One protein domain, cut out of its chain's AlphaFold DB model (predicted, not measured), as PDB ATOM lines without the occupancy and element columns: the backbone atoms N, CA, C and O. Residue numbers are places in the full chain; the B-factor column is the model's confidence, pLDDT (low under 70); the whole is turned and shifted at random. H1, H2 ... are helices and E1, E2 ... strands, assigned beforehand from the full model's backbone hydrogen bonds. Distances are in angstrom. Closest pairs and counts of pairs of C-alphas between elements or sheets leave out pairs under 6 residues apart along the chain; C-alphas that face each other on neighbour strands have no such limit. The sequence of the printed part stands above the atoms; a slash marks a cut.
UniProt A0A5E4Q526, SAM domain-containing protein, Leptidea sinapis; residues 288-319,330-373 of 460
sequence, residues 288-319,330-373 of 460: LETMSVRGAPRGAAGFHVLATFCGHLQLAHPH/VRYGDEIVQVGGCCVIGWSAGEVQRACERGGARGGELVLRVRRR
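This is residues 288 to 319 and 330 to 373 of the 460 residues of the protein "SAM domain-containing protein" of Leptidea sinapis (UniProt A0A5E4Q526). A strongly twisted wall of three antiparallel strands, E1, E5 and E4, has the helix H1 over one face, and a small hairpin of E2 and E3 sits at the E4 edge, with E3 next to E4 and E2 next to the beginning of H1. The helix has the wall on one side and the hairpin near its first residues, where the C-alphas of Val 305 in E2 and Ala 349 in H1 are 5.4 A apart. The printed part has 76 residues, with one named helix and five named strands in the order E1 E2 E3 E4 H1 E5, and its class is mixed, helices and strands. It is compact and rounded, with a radius of gyration of the C-alphas of 11.3 A and spans of 32 by 26 by 20 A.

In the larger sheet, E5 is residues 365 to 372, 20.6 A long, and E1 is residues 288 to 294, 19.4 A long, beginning at C-alpha 288 at (92.932, 135.624, 131.027). E4 is residues 335 to 339. H1 is residues 349 to 360, 16.4 A long, with C-alpha 349 at (110.826, 127.659, 128.967). E2 is residues 304 to 307 and E3 is residues 313 to 316. E5 ends at C-alpha 372 at (97.636, 139.268, 132.857).

The sheet runs E1, E5, E4, with E1 and E4 as edge strands. E1 and E5 are antiparallel at 150 degrees, with N 291 and O 368 2.8 A apart, within hydrogen-bond range. E5 and E4 are antiparallel at 149 degrees, with N 371 and O 335 2.8 A apart, within range. Residues 338 to 339 of E4 also pair, antiparallel, with residues 342 to 343. H1 is on this sheet in two layers, a helix on one face of a sheet, at a height over the sheet of 9.6 A. It lies over E5 and E4 and runs slantwise to the strands, at 36 degrees to E4 on the local plane. The closest C-alphas of H1 and E4 are those of Val 339 and Cys 356, 6.4 A apart. In H1 every O i to N i+4 pair is within hydrogen-bond range. E2 and E3 form an antiparallel hairpin at 142 degrees, with N 306 and O 314 2.8 A apart, within range. The closest C-alphas of E3 and E4 are those of Gln 314 and Glu 335, 4.8 A apart; those of E2 and H1 are Val 305 and Ala 349, 5.4 A apart. E2 and E4 are apart, as are E3 and E5.

The C-alphas of Phe 309 and Gly 363 are the two farthest apart, at 33.2 A. Residues 320 to 329 are not printed, and C-alphas 319 and 330 are 13.4 A apart across this cut between E3 and E4. Of the links that are printed whole, none is long. The mean pLDDT of the printed part is 70.3; residues 294 to 311, 313 to 319, 330 to 334 and 360 to 365 are under 70.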
ATOM      1  N   LEU A 288      92.481 136.385 132.194       82.62
ATOM      2  CA  LEU A 288      92.932 135.624 131.027       82.62
ATOM      3  C   LEU A 288      92.591 136.372 129.744       82.62
ATOM      4  O   LEU A 288      91.418 136.495 129.393       82.62
ATOM      5  N   GLU A 289      93.616 136.776 129.005       81.12
ATOM      6  CA  GLU A 289      93.470 137.283 127.643       81.12
ATOM      7  C   GLU A 289      93.911 136.220 126.633       81.12
ATOM      8  O   GLU A 289      94.946 135.572 126.799       81.12
ATOM      9  N   THR A 290      93.133 136.055 125.564       82.38
ATOM     10  CA  THR A 290      93.543 135.306 124.369       82.38
ATOM     11  C   THR A 290      94.044 136.306 123.335       82.38
ATOM     12  O   THR A 290      93.382 137.310 123.078       82.38
ATOM     13  N   MET A 291      95.195 136.034 122.728       76.62
ATOM     14  CA  MET A 291      95.836 136.908 121.749       76.62
ATOM     15  C   MET A 291      96.353 136.120 120.543       76.62
ATOM     16  O   MET A 291      96.607 134.918 120.624       76.62
ATOM     17  N   SER A 292      96.516 136.820 119.424       73.62
ATOM     18  CA  SER A 292      96.986 136.278 118.149       73.62
ATOM     19  C   SER A 292      98.353 136.869 117.808       73.62
ATOM     20  O   SER A 292      98.501 138.085 117.690       73.62
ATOM     21  N   VAL A 293      99.357 136.005 117.648       70.50
ATOM     22  CA  VAL A 293     100.682 136.367 117.136       70.50
ATOM     23  C   VAL A 293     100.773 135.890 115.690       70.50
ATOM     24  O   VAL A 293     100.951 134.704 115.406       70.50
ATOM     25  N   ARG A 294     100.621 136.819 114.744       62.44
ATOM     26  CA  ARG A 294     100.685 136.522 113.310       62.44
ATOM     27  C   ARG A 294     102.114 136.657 112.792       62.44
ATOM     28  O   ARG A 294     102.707 137.722 112.909       62.44
ATOM     29  N   GLY A 295     102.622 135.602 112.153       51.91
ATOM     30  CA  GLY A 295     103.965 135.588 111.569       51.91
ATOM     31  C   GLY A 295     105.054 135.293 112.597       51.91
ATOM     32  O   GLY A 295     105.852 136.164 112.929       51.91
ATOM     33  N   ALA A 296     105.105 134.051 113.089       43.03
ATOM     34  CA  ALA A 296     106.235 133.604 113.899       43.03
ATOM     35  C   ALA A 296     107.553 133.693 113.094       43.03
ATOM     36  O   ALA A 296     107.547 133.414 111.888       43.03
ATOM     37  N   PRO A 297     108.685 134.069 113.715       46.16
ATOM     38  CA  PRO A 297     109.872 134.459 112.964       46.16
ATOM     39  C   PRO A 297     110.604 133.239 112.406       46.16
ATOM     40  O   PRO A 297     110.906 132.296 113.139       46.16
ATOM     41  N   ARG A 298     110.985 133.281 111.123       41.38
ATOM     42  CA  ARG A 298     111.977 132.358 110.544       41.38
ATOM     43  C   ARG A 298     113.382 132.715 111.051       41.38
ATOM     44  O   ARG A 298     114.206 133.232 110.305       41.38
ATOM     45  N   GLY A 299     113.627 132.420 112.326       47.41
ATOM     46  CA  GLY A 299     114.877 132.691 113.031       47.41
ATOM     47  C   GLY A 299     114.994 134.114 113.598       47.41
ATOM     48  O   GLY A 299     114.583 135.092 112.983       47.41
ATOM     49  N   ALA A 300     115.604 134.200 114.780       42.16
ATOM     50  CA  ALA A 300     116.334 135.360 115.311       42.16
ATOM     51  C   ALA A 300     115.623 136.719 115.556       42.16
ATOM     52  O   ALA A 300     116.326 137.678 115.868       42.16
ATOM     53  N   ALA A 301     114.289 136.859 115.495       45.53
ATOM     54  CA  ALA A 301     113.651 138.161 115.782       45.53
ATOM     55  C   ALA A 301     112.231 138.094 116.380       45.53
ATOM     56  O   ALA A 301     111.260 138.004 115.635       45.53
ATOM     57  N   GLY A 302     112.068 138.232 117.704       52.44
ATOM     58  CA  GLY A 302     110.731 138.493 118.266       52.44
ATOM     59  C   GLY A 302     110.605 138.460 119.786       52.44
ATOM     60  O   GLY A 302     110.317 139.485 120.396       52.44
ATOM     61  N   PHE A 303     110.765 137.289 120.400       55.03
ATOM     62  CA  PHE A 303     110.505 137.087 121.827       55.03
ATOM     63  C   PHE A 303     111.261 135.869 122.370       55.03
ATOM     64  O   PHE A 303     111.440 134.877 121.666       55.03
ATOM     65  N   HIS A 304     111.654 135.941 123.638       62.84
ATOM     66  CA  HIS A 304     112.253 134.848 124.401       62.84
ATOM     67  C   HIS A 304     111.315 134.452 125.544       62.84
ATOM     68  O   HIS A 304     110.714 135.323 126.178       62.84
ATOM     69  N   VAL A 305     111.195 133.153 125.823       69.12
ATOM     70  CA  VAL A 305     110.472 132.667 127.007       69.12
ATOM     71  C   VAL A 305     111.440 132.664 128.189       69.12
ATOM     72  O   VAL A 305     112.460 131.982 128.145       69.12
ATOM     73  N   LEU A 306     111.129 133.416 129.244       67.75
ATOM     74  CA  LEU A 306     111.901 133.459 130.486       67.75
ATOM     75  C   LEU A 306     111.123 132.777 131.612       67.75
ATOM     76  O   LEU A 306     109.935 133.039 131.796       67.75
ATOM     77  N   ALA A 307     111.793 131.937 132.398       63.56
ATOM     78  CA  ALA A 307     111.236 131.432 133.647       63.56
ATOM     79  C   ALA A 307     111.474 132.445 134.776       63.56
ATOM     80  O   ALA A 307     112.595 132.902 134.982       63.56
ATOM     81  N   THR A 308     110.421 132.781 135.519       64.31
ATOM     82  CA  THR A 308     110.540 133.541 136.775       64.31
ATOM     83  C   THR A 308     111.053 132.656 137.913       64.31
ATOM     84  O   THR A 308     110.890 131.436 137.882       64.31
ATOM     85  N   PHE A 309     111.524 133.274 139.002       56.12
ATOM     86  CA  PHE A 309     111.785 132.614 140.298       56.12
ATOM     87  C   PHE A 309     110.579 131.811 140.855       56.12
ATOM     88  O   PHE A 309     110.691 130.977 141.763       56.12
ATOM     89  N   CYS A 310     109.390 132.060 140.310       59.25
ATOM     90  CA  CYS A 310     108.136 131.443 140.705       59.25
ATOM     91  C   CYS A 310     107.644 130.348 139.744       59.25
ATOM     92  O   CYS A 310     106.529 129.871 139.919       59.25
ATOM     93  N   GLY A 311     108.423 129.969 138.725       58.72
ATOM     94  CA  GLY A 311     108.040 128.952 137.736       58.72
ATOM     95  C   GLY A 311     107.043 129.429 136.671       58.72
ATOM     96  O   GLY A 311     106.842 128.744 135.673       58.72
ATOM     97  N   HIS A 312     106.457 130.623 136.821       70.12
ATOM     98  CA  HIS A 312     105.672 131.261 135.762       70.12
ATOM     99  C   HIS A 312     106.580 131.589 134.571       70.12
ATOM    100  O   HIS A 312     107.671 132.138 134.764       70.12
ATOM    101  N   LEU A 313     106.114 131.301 133.355       67.88
ATOM    102  CA  LEU A 313     106.825 131.601 132.114       67.88
ATOM    103  C   LEU A 313     106.354 132.934 131.540       67.88
ATOM    104  O   LEU A 313     105.173 133.088 131.233       67.88
ATOM    105  N   GLN A 314     107.277 133.877 131.372       68.69
ATOM    106  CA  GLN A 314     107.023 135.189 130.782       68.69
ATOM    107  C   GLN A 314     107.626 135.315 129.385       68.69
ATOM    108  O   GLN A 314     108.549 134.589 129.019       68.69
ATOM    109  N   LEU A 315     107.125 136.276 128.610       64.81
ATOM    110  CA  LEU A 315     107.668 136.635 127.301       64.81
ATOM    111  C   LEU A 315     108.454 137.947 127.387       64.81
ATOM    112  O   LEU A 315     107.898 139.001 127.696       64.81
ATOM    113  N   ALA A 316     109.742 137.889 127.056       54.47
ATOM    114  CA  ALA A 316     110.608 139.055 126.938       54.47
ATOM    115  C   ALA A 316     110.857 139.393 125.462       54.47
ATOM    116  O   ALA A 316     111.394 138.577 124.711       54.47
ATOM    117  N   HIS A 317     110.508 140.612 125.045       53.84
ATOM    118  CA  HIS A 317     110.937 141.144 123.751       53.84
ATOM    119  C   HIS A 317     112.415 141.586 123.837       53.84
ATOM    120  O   HIS A 317     112.764 142.336 124.757       53.84
ATOM    121  N   PRO A 318     113.284 141.206 122.880       42.75
ATOM    122  CA  PRO A 318     114.580 141.851 122.730       42.75
ATOM    123  C   PRO A 318     114.350 143.319 122.340       42.75
ATOM    124  O   PRO A 318     113.461 143.633 121.545       42.75
ATOM    125  N   HIS A 319     115.126 144.234 122.920       38.72
ATOM    126  CA  HIS A 319     114.941 145.675 122.728       38.72
ATOM    127  C   HIS A 319     115.374 146.115 121.317       38.72
ATOM    128  O   HIS A 319     116.506 146.546 121.112       38.72
ATOM    129  N   VAL A 330     101.936 141.651 124.051       56.62
ATOM    130  CA  VAL A 330     102.606 140.999 125.173       56.62
ATOM    131  C   VAL A 330     103.402 142.047 125.957       56.62
ATOM    132  O   VAL A 330     104.110 142.863 125.364       56.62
ATOM    133  N   ARG A 331     103.301 142.020 127.287       59.56
ATOM    134  CA  ARG A 331     103.998 142.902 128.232       59.56
ATOM    135  C   ARG A 331     104.948 142.094 129.119       59.56
ATOM    136  O   ARG A 331     104.701 140.931 129.414       59.56
ATOM    137  N   TYR A 332     106.020 142.728 129.591       54.56
ATOM    138  CA  TYR A 332     106.856 142.146 130.645       54.56
ATOM    139  C   TYR A 332     106.010 141.929 131.912       54.56
ATOM    140  O   TYR A 332     105.188 142.783 132.257       54.56
ATOM    141  N   GLY A 333     106.158 140.787 132.587       60.12
ATOM    142  CA  GLY A 333     105.253 140.383 133.667       60.12
ATOM    143  C   GLY A 333     103.959 139.677 133.230       60.12
ATOM    144  O   GLY A 333     103.108 139.443 134.086       60.12
ATOM    145  N   ASP A 334     103.773 139.373 131.942       69.94
ATOM    146  CA  ASP A 334     102.681 138.520 131.444       69.94
ATOM    147  C   ASP A 334     103.061 137.037 131.497       69.94
ATOM    148  O   ASP A 334     104.138 136.664 131.042       69.94
ATOM    149  N   GLU A 335     102.158 136.176 131.963       79.75
ATOM    150  CA  GLU A 335     102.396 134.734 132.103       79.75
ATOM    151  C   GLU A 335     101.710 133.927 130.990       79.75
ATOM    152  O   GLU A 335     100.493 134.012 130.821       79.75
ATOM    153  N   ILE A 336     102.463 133.115 130.242       84.00
ATOM    154  CA  ILE A 336     101.912 132.218 129.211       84.00
ATOM    155  C   ILE A 336     101.202 131.041 129.890       84.00
ATOM    156  O   ILE A 336     101.812 130.333 130.688       84.00
ATOM    157  N   VAL A 337      99.937 130.789 129.538       88.44
ATOM    158  CA  VAL A 337      99.157 129.662 130.089       88.44
ATOM    159  C   VAL A 337      98.638 128.692 129.027       88.44
ATOM    160  O   VAL A 337      98.493 127.505 129.319       88.44
ATOM    161  N   GLN A 338      98.427 129.138 127.781       89.25
ATOM    162  CA  GLN A 338      98.209 128.238 126.635       89.25
ATOM    163  C   GLN A 338      98.994 128.682 125.397       89.25
ATOM    164  O   GLN A 338      99.119 129.878 125.132       89.25
ATOM    165  N   VAL A 339      99.436 127.705 124.601       86.31
ATOM    166  CA  VAL A 339     100.063 127.888 123.282       86.31
ATOM    167  C   VAL A 339      99.368 126.961 122.289       86.31
ATOM    168  O   VAL A 339      99.340 125.753 122.491       86.31
ATOM    169  N   GLY A 340      98.763 127.511 121.233       81.38
ATOM    170  CA  GLY A 340      98.072 126.722 120.200       81.38
ATOM    171  C   GLY A 340      96.835 125.944 120.679       81.38
ATOM    172  O   GLY A 340      96.310 125.127 119.931       81.38
ATOM    173  N   GLY A 341      96.370 126.190 121.909       82.94
ATOM    174  CA  GLY A 341      95.307 125.435 122.585       82.94
ATOM    175  C   GLY A 341      95.819 124.522 123.704       82.94
ATOM    176  O   GLY A 341      95.135 124.372 124.717       82.94
ATOM    177  N   CYS A 342      97.046 124.011 123.602       87.62
ATOM    178  CA  CYS A 342      97.684 123.210 124.646       87.62
ATOM    179  C   CYS A 342      97.931 124.069 125.902       87.62
ATOM    180  O   CYS A 342      98.347 125.226 125.785       87.62
ATOM    181  N   CYS A 343      97.699 123.529 127.101       91.44
ATOM    182  CA  CYS A 343      98.107 124.182 128.351       91.44
ATOM    183  C   CYS A 343      99.616 124.006 128.560       91.44
ATOM    184  O   CYS A 343     100.123 122.905 128.370       91.44
ATOM    185  N   VAL A 344     100.319 125.068 128.963       90.94
ATOM    186  CA  VAL A 344     101.791 125.068 129.118       90.94
ATOM    187  C   VAL A 344     102.275 125.389 130.538       90.94
ATOM    188  O   VAL A 344     103.459 125.621 130.775       90.94
ATOM    189  N   ILE A 345     101.361 125.414 131.507       90.56
ATOM    190  CA  ILE A 345     101.688 125.648 132.919       90.56
ATOM    191  C   ILE A 345     102.540 124.480 133.438       90.56
ATOM    192  O   ILE A 345     102.199 123.319 133.221       90.56
ATOM    193  N   GLY A 346     103.650 124.787 134.115       87.94
ATOM    194  CA  GLY A 346     104.602 123.788 134.619       87.94
ATOM    195  C   GLY A 346     105.552 123.201 133.567       87.94
ATOM    196  O   GLY A 346     106.367 122.348 133.903       87.94
ATOM    197  N   TRP A 347     105.482 123.645 132.307       91.12
ATOM    198  CA  TRP A 347     106.463 123.275 131.281       91.12
ATOM    199  C   TRP A 347     107.766 124.069 131.459       91.12
ATOM    200  O   TRP A 347     107.788 125.140 132.065       91.12
ATOM    201  N   SER A 348     108.866 123.581 130.881       85.31
ATOM    202  CA  SER A 348     110.110 124.362 130.818       85.31
ATOM    203  C   SER A 348     110.031 125.458 129.748       85.31
ATOM    204  O   SER A 348     109.382 125.282 128.714       85.31
ATOM    205  N   ALA A 349     110.758 126.565 129.942       81.69
ATOM    206  CA  ALA A 349     110.826 127.659 128.967       81.69
ATOM    207  C   ALA A 349     111.218 127.177 127.553       81.69
ATOM    208  O   ALA A 349     110.642 127.627 126.564       81.69
ATOM    209  N   GLY A 350     112.135 126.203 127.463       83.19
ATOM    210  CA  GLY A 350     112.554 125.592 126.200       83.19
ATOM    211  C   GLY A 350     111.452 124.780 125.511       83.19
ATOM    212  O   GLY A 350     111.297 124.888 124.297       83.19
ATOM    213  N   GLU A 351     110.639 124.016 126.250       87.00
ATOM    214  CA  GLU A 351     109.503 123.297 125.646       87.00
ATOM    215  C   GLU A 351     108.379 124.233 125.198       87.00
ATOM    216  O   GLU A 351     107.752 123.991 124.165       87.00
ATOM    217  N   VAL A 352     108.164 125.343 125.907       85.31
ATOM    218  CA  VAL A 352     107.187 126.361 125.494       85.31
ATOM    219  C   VAL A 352     107.676 127.161 124.291       85.31
ATOM    220  O   VAL A 352     106.888 127.407 123.380       85.31
ATOM    221  N   GLN A 353     108.972 127.478 124.202       83.06
ATOM    222  CA  GLN A 353     109.546 128.045 122.981       83.06
ATOM    223  C   GLN A 353     109.357 127.085 121.793       83.06
ATOM    224  O   GLN A 353     108.802 127.488 120.769       83.06
ATOM    225  N   ARG A 354     109.695 125.796 121.955       84.69
ATOM    226  CA  ARG A 354     109.470 124.757 120.932       84.69
ATOM    227  C   ARG A 354     107.987 124.616 120.563       84.69
ATOM    228  O   ARG A 354     107.667 124.354 119.406       84.69
ATOM    229  N   ALA A 355     107.060 124.802 121.505       83.81
ATOM    230  CA  ALA A 355     105.623 124.808 121.224       83.81
ATOM    231  C   ALA A 355     105.198 126.017 120.373       83.81
ATOM    232  O   ALA A 355     104.483 125.841 119.384       83.81
ATOM    233  N   CYS A 356     105.680 127.219 120.703       80.88
ATOM    234  CA  CYS A 356     105.454 128.433 119.915       80.88
ATOM    235  C   CYS A 356     106.022 128.297 118.492       80.88
ATOM    236  O   CYS A 356     105.337 128.620 117.521       80.88
ATOM    237  N   GLU A 357     107.235 127.753 118.359       79.31
ATOM    238  CA  GLU A 357     107.874 127.451 117.074       79.31
ATOM    239  C   GLU A 357     107.044 126.450 116.255       79.31
ATOM    240  O   GLU A 357     106.706 126.736 115.107       79.31
ATOM    241  N   ARG A 358     106.628 125.313 116.841       78.81
ATOM    242  CA  ARG A 358     105.785 124.301 116.167       78.81
ATOM    243  C   ARG A 358     104.431 124.857 115.714       78.81
ATOM    244  O   ARG A 358     103.971 124.508 114.625       78.81
ATOM    245  N   GLY A 359     103.794 125.706 116.522       72.19
ATOM    246  CA  GLY A 359     102.526 126.351 116.173       72.19
ATOM    247  C   GLY A 359     102.685 127.379 115.048       72.19
ATOM    248  O   GLY A 359     101.931 127.363 114.074       72.19
ATOM    249  N   GLY A 360     103.708 128.229 115.141       66.19
ATOM    250  CA  GLY A 360     103.998 129.273 114.159       66.19
ATOM    251  C   GLY A 360     104.556 128.769 112.822       66.19
ATOM    252  O   GLY A 360     104.260 129.347 111.774       66.19
ATOM    253  N   ALA A 361     105.305 127.660 112.820       58.94
ATOM    254  CA  ALA A 361     105.954 127.096 111.630       58.94
ATOM    255  C   ALA A 361     104.983 126.693 110.506       58.94
ATOM    256  O   ALA A 361     105.396 126.560 109.354       58.94
ATOM    257  N   ARG A 362     103.683 126.549 110.801       56.94
ATOM    258  CA  ARG A 362     102.631 126.293 109.801       56.94
ATOM    259  C   ARG A 362     102.284 127.518 108.935       56.94
ATOM    260  O   ARG A 362     101.361 127.441 108.133       56.94
ATOM    261  N   GLY A 363     102.972 128.652 109.115       55.19
ATOM    262  CA  GLY A 363     102.660 129.927 108.449       55.19
ATOM    263  C   GLY A 363     101.352 130.565 108.935       55.19
ATOM    264  O   GLY A 363     100.851 131.503 108.317       55.19
ATOM    265  N   GLY A 364     100.788 130.024 110.015       61.94
ATOM    266  CA  GLY A 364      99.487 130.385 110.550       61.94
ATOM    267  C   GLY A 364      99.539 131.440 111.649       61.94
ATOM    268  O   GLY A 364     100.560 132.063 111.942       61.94
ATOM    269  N   GLU A 365      98.378 131.622 112.259       69.88
ATOM    270  CA  GLU A 365      98.133 132.516 113.378       69.88
ATOM    271  C   GLU A 365      98.404 131.774 114.696       69.88
ATOM    272  O   GLU A 365      97.711 130.809 115.023       69.88
ATOM    273  N   LEU A 366      99.437 132.176 115.446       78.50
ATOM    274  CA  LEU A 366      99.771 131.540 116.720       78.50
ATOM    275  C   LEU A 366      98.884 132.118 117.826       78.50
ATOM    276  O   LEU A 366      99.111 133.228 118.308       78.50
ATOM    277  N   VAL A 367      97.876 131.352 118.237       81.50
ATOM    278  CA  VAL A 367      97.017 131.713 119.370       81.50
ATOM    279  C   VAL A 367      97.748 131.432 120.682       81.50
ATOM    280  O   VAL A 367      98.132 130.292 120.959       81.50
ATOM    281  N   LEU A 368      97.902 132.468 121.504       84.25
ATOM    282  CA  LEU A 368      98.410 132.389 122.871       84.25
ATOM    283  C   LEU A 368      97.291 132.756 123.849       84.25
ATOM    284  O   LEU A 368      96.468 133.628 123.561       84.25
ATOM    285  N   ARG A 369      97.282 132.143 125.035       85.44
ATOM    286  CA  ARG A 369      96.479 132.614 126.173       85.44
ATOM    287  C   ARG A 369      97.406 132.976 127.318       85.44
ATOM    288  O   ARG A 369      98.321 132.216 127.635       85.44
ATOM    289  N   VAL A 370      97.157 134.134 127.913       83.50
ATOM    290  CA  VAL A 370      98.052 134.800 128.859       83.50
ATOM    291  C   VAL A 370      97.287 135.174 130.123       83.50
ATOM    292  O   VAL A 370      96.204 135.756 130.039       83.50
ATOM    293  N   ARG A 371      97.866 134.884 131.293       80.56
ATOM    294  CA  ARG A 371      97.444 135.462 132.572       80.56
ATOM    295  C   ARG A 371      98.087 136.840 132.720       80.56
ATOM    296  O   ARG A 371      99.281 136.962 132.994       80.56
ATOM    297  N   ARG A 372      97.279 137.884 132.529       75.69
ATOM    298  CA  ARG A 372      97.636 139.268 132.857       75.69
ATOM    299  C   ARG A 372      97.514 139.451 134.367       75.69
ATOM    300  O   ARG A 372      96.481 139.114 134.947       75.69
ATOM    301  N   ARG A 373      98.544 140.027 134.983       70.06
ATOM    302  CA  ARG A 373      98.516 140.534 136.364       70.06
ATOM    303  C   ARG A 373      98.353 142.053 136.316       70.06
ATOM    304  O   ARG A 373      98.917 142.694 135.426       70.06
TER     305      ARG A 373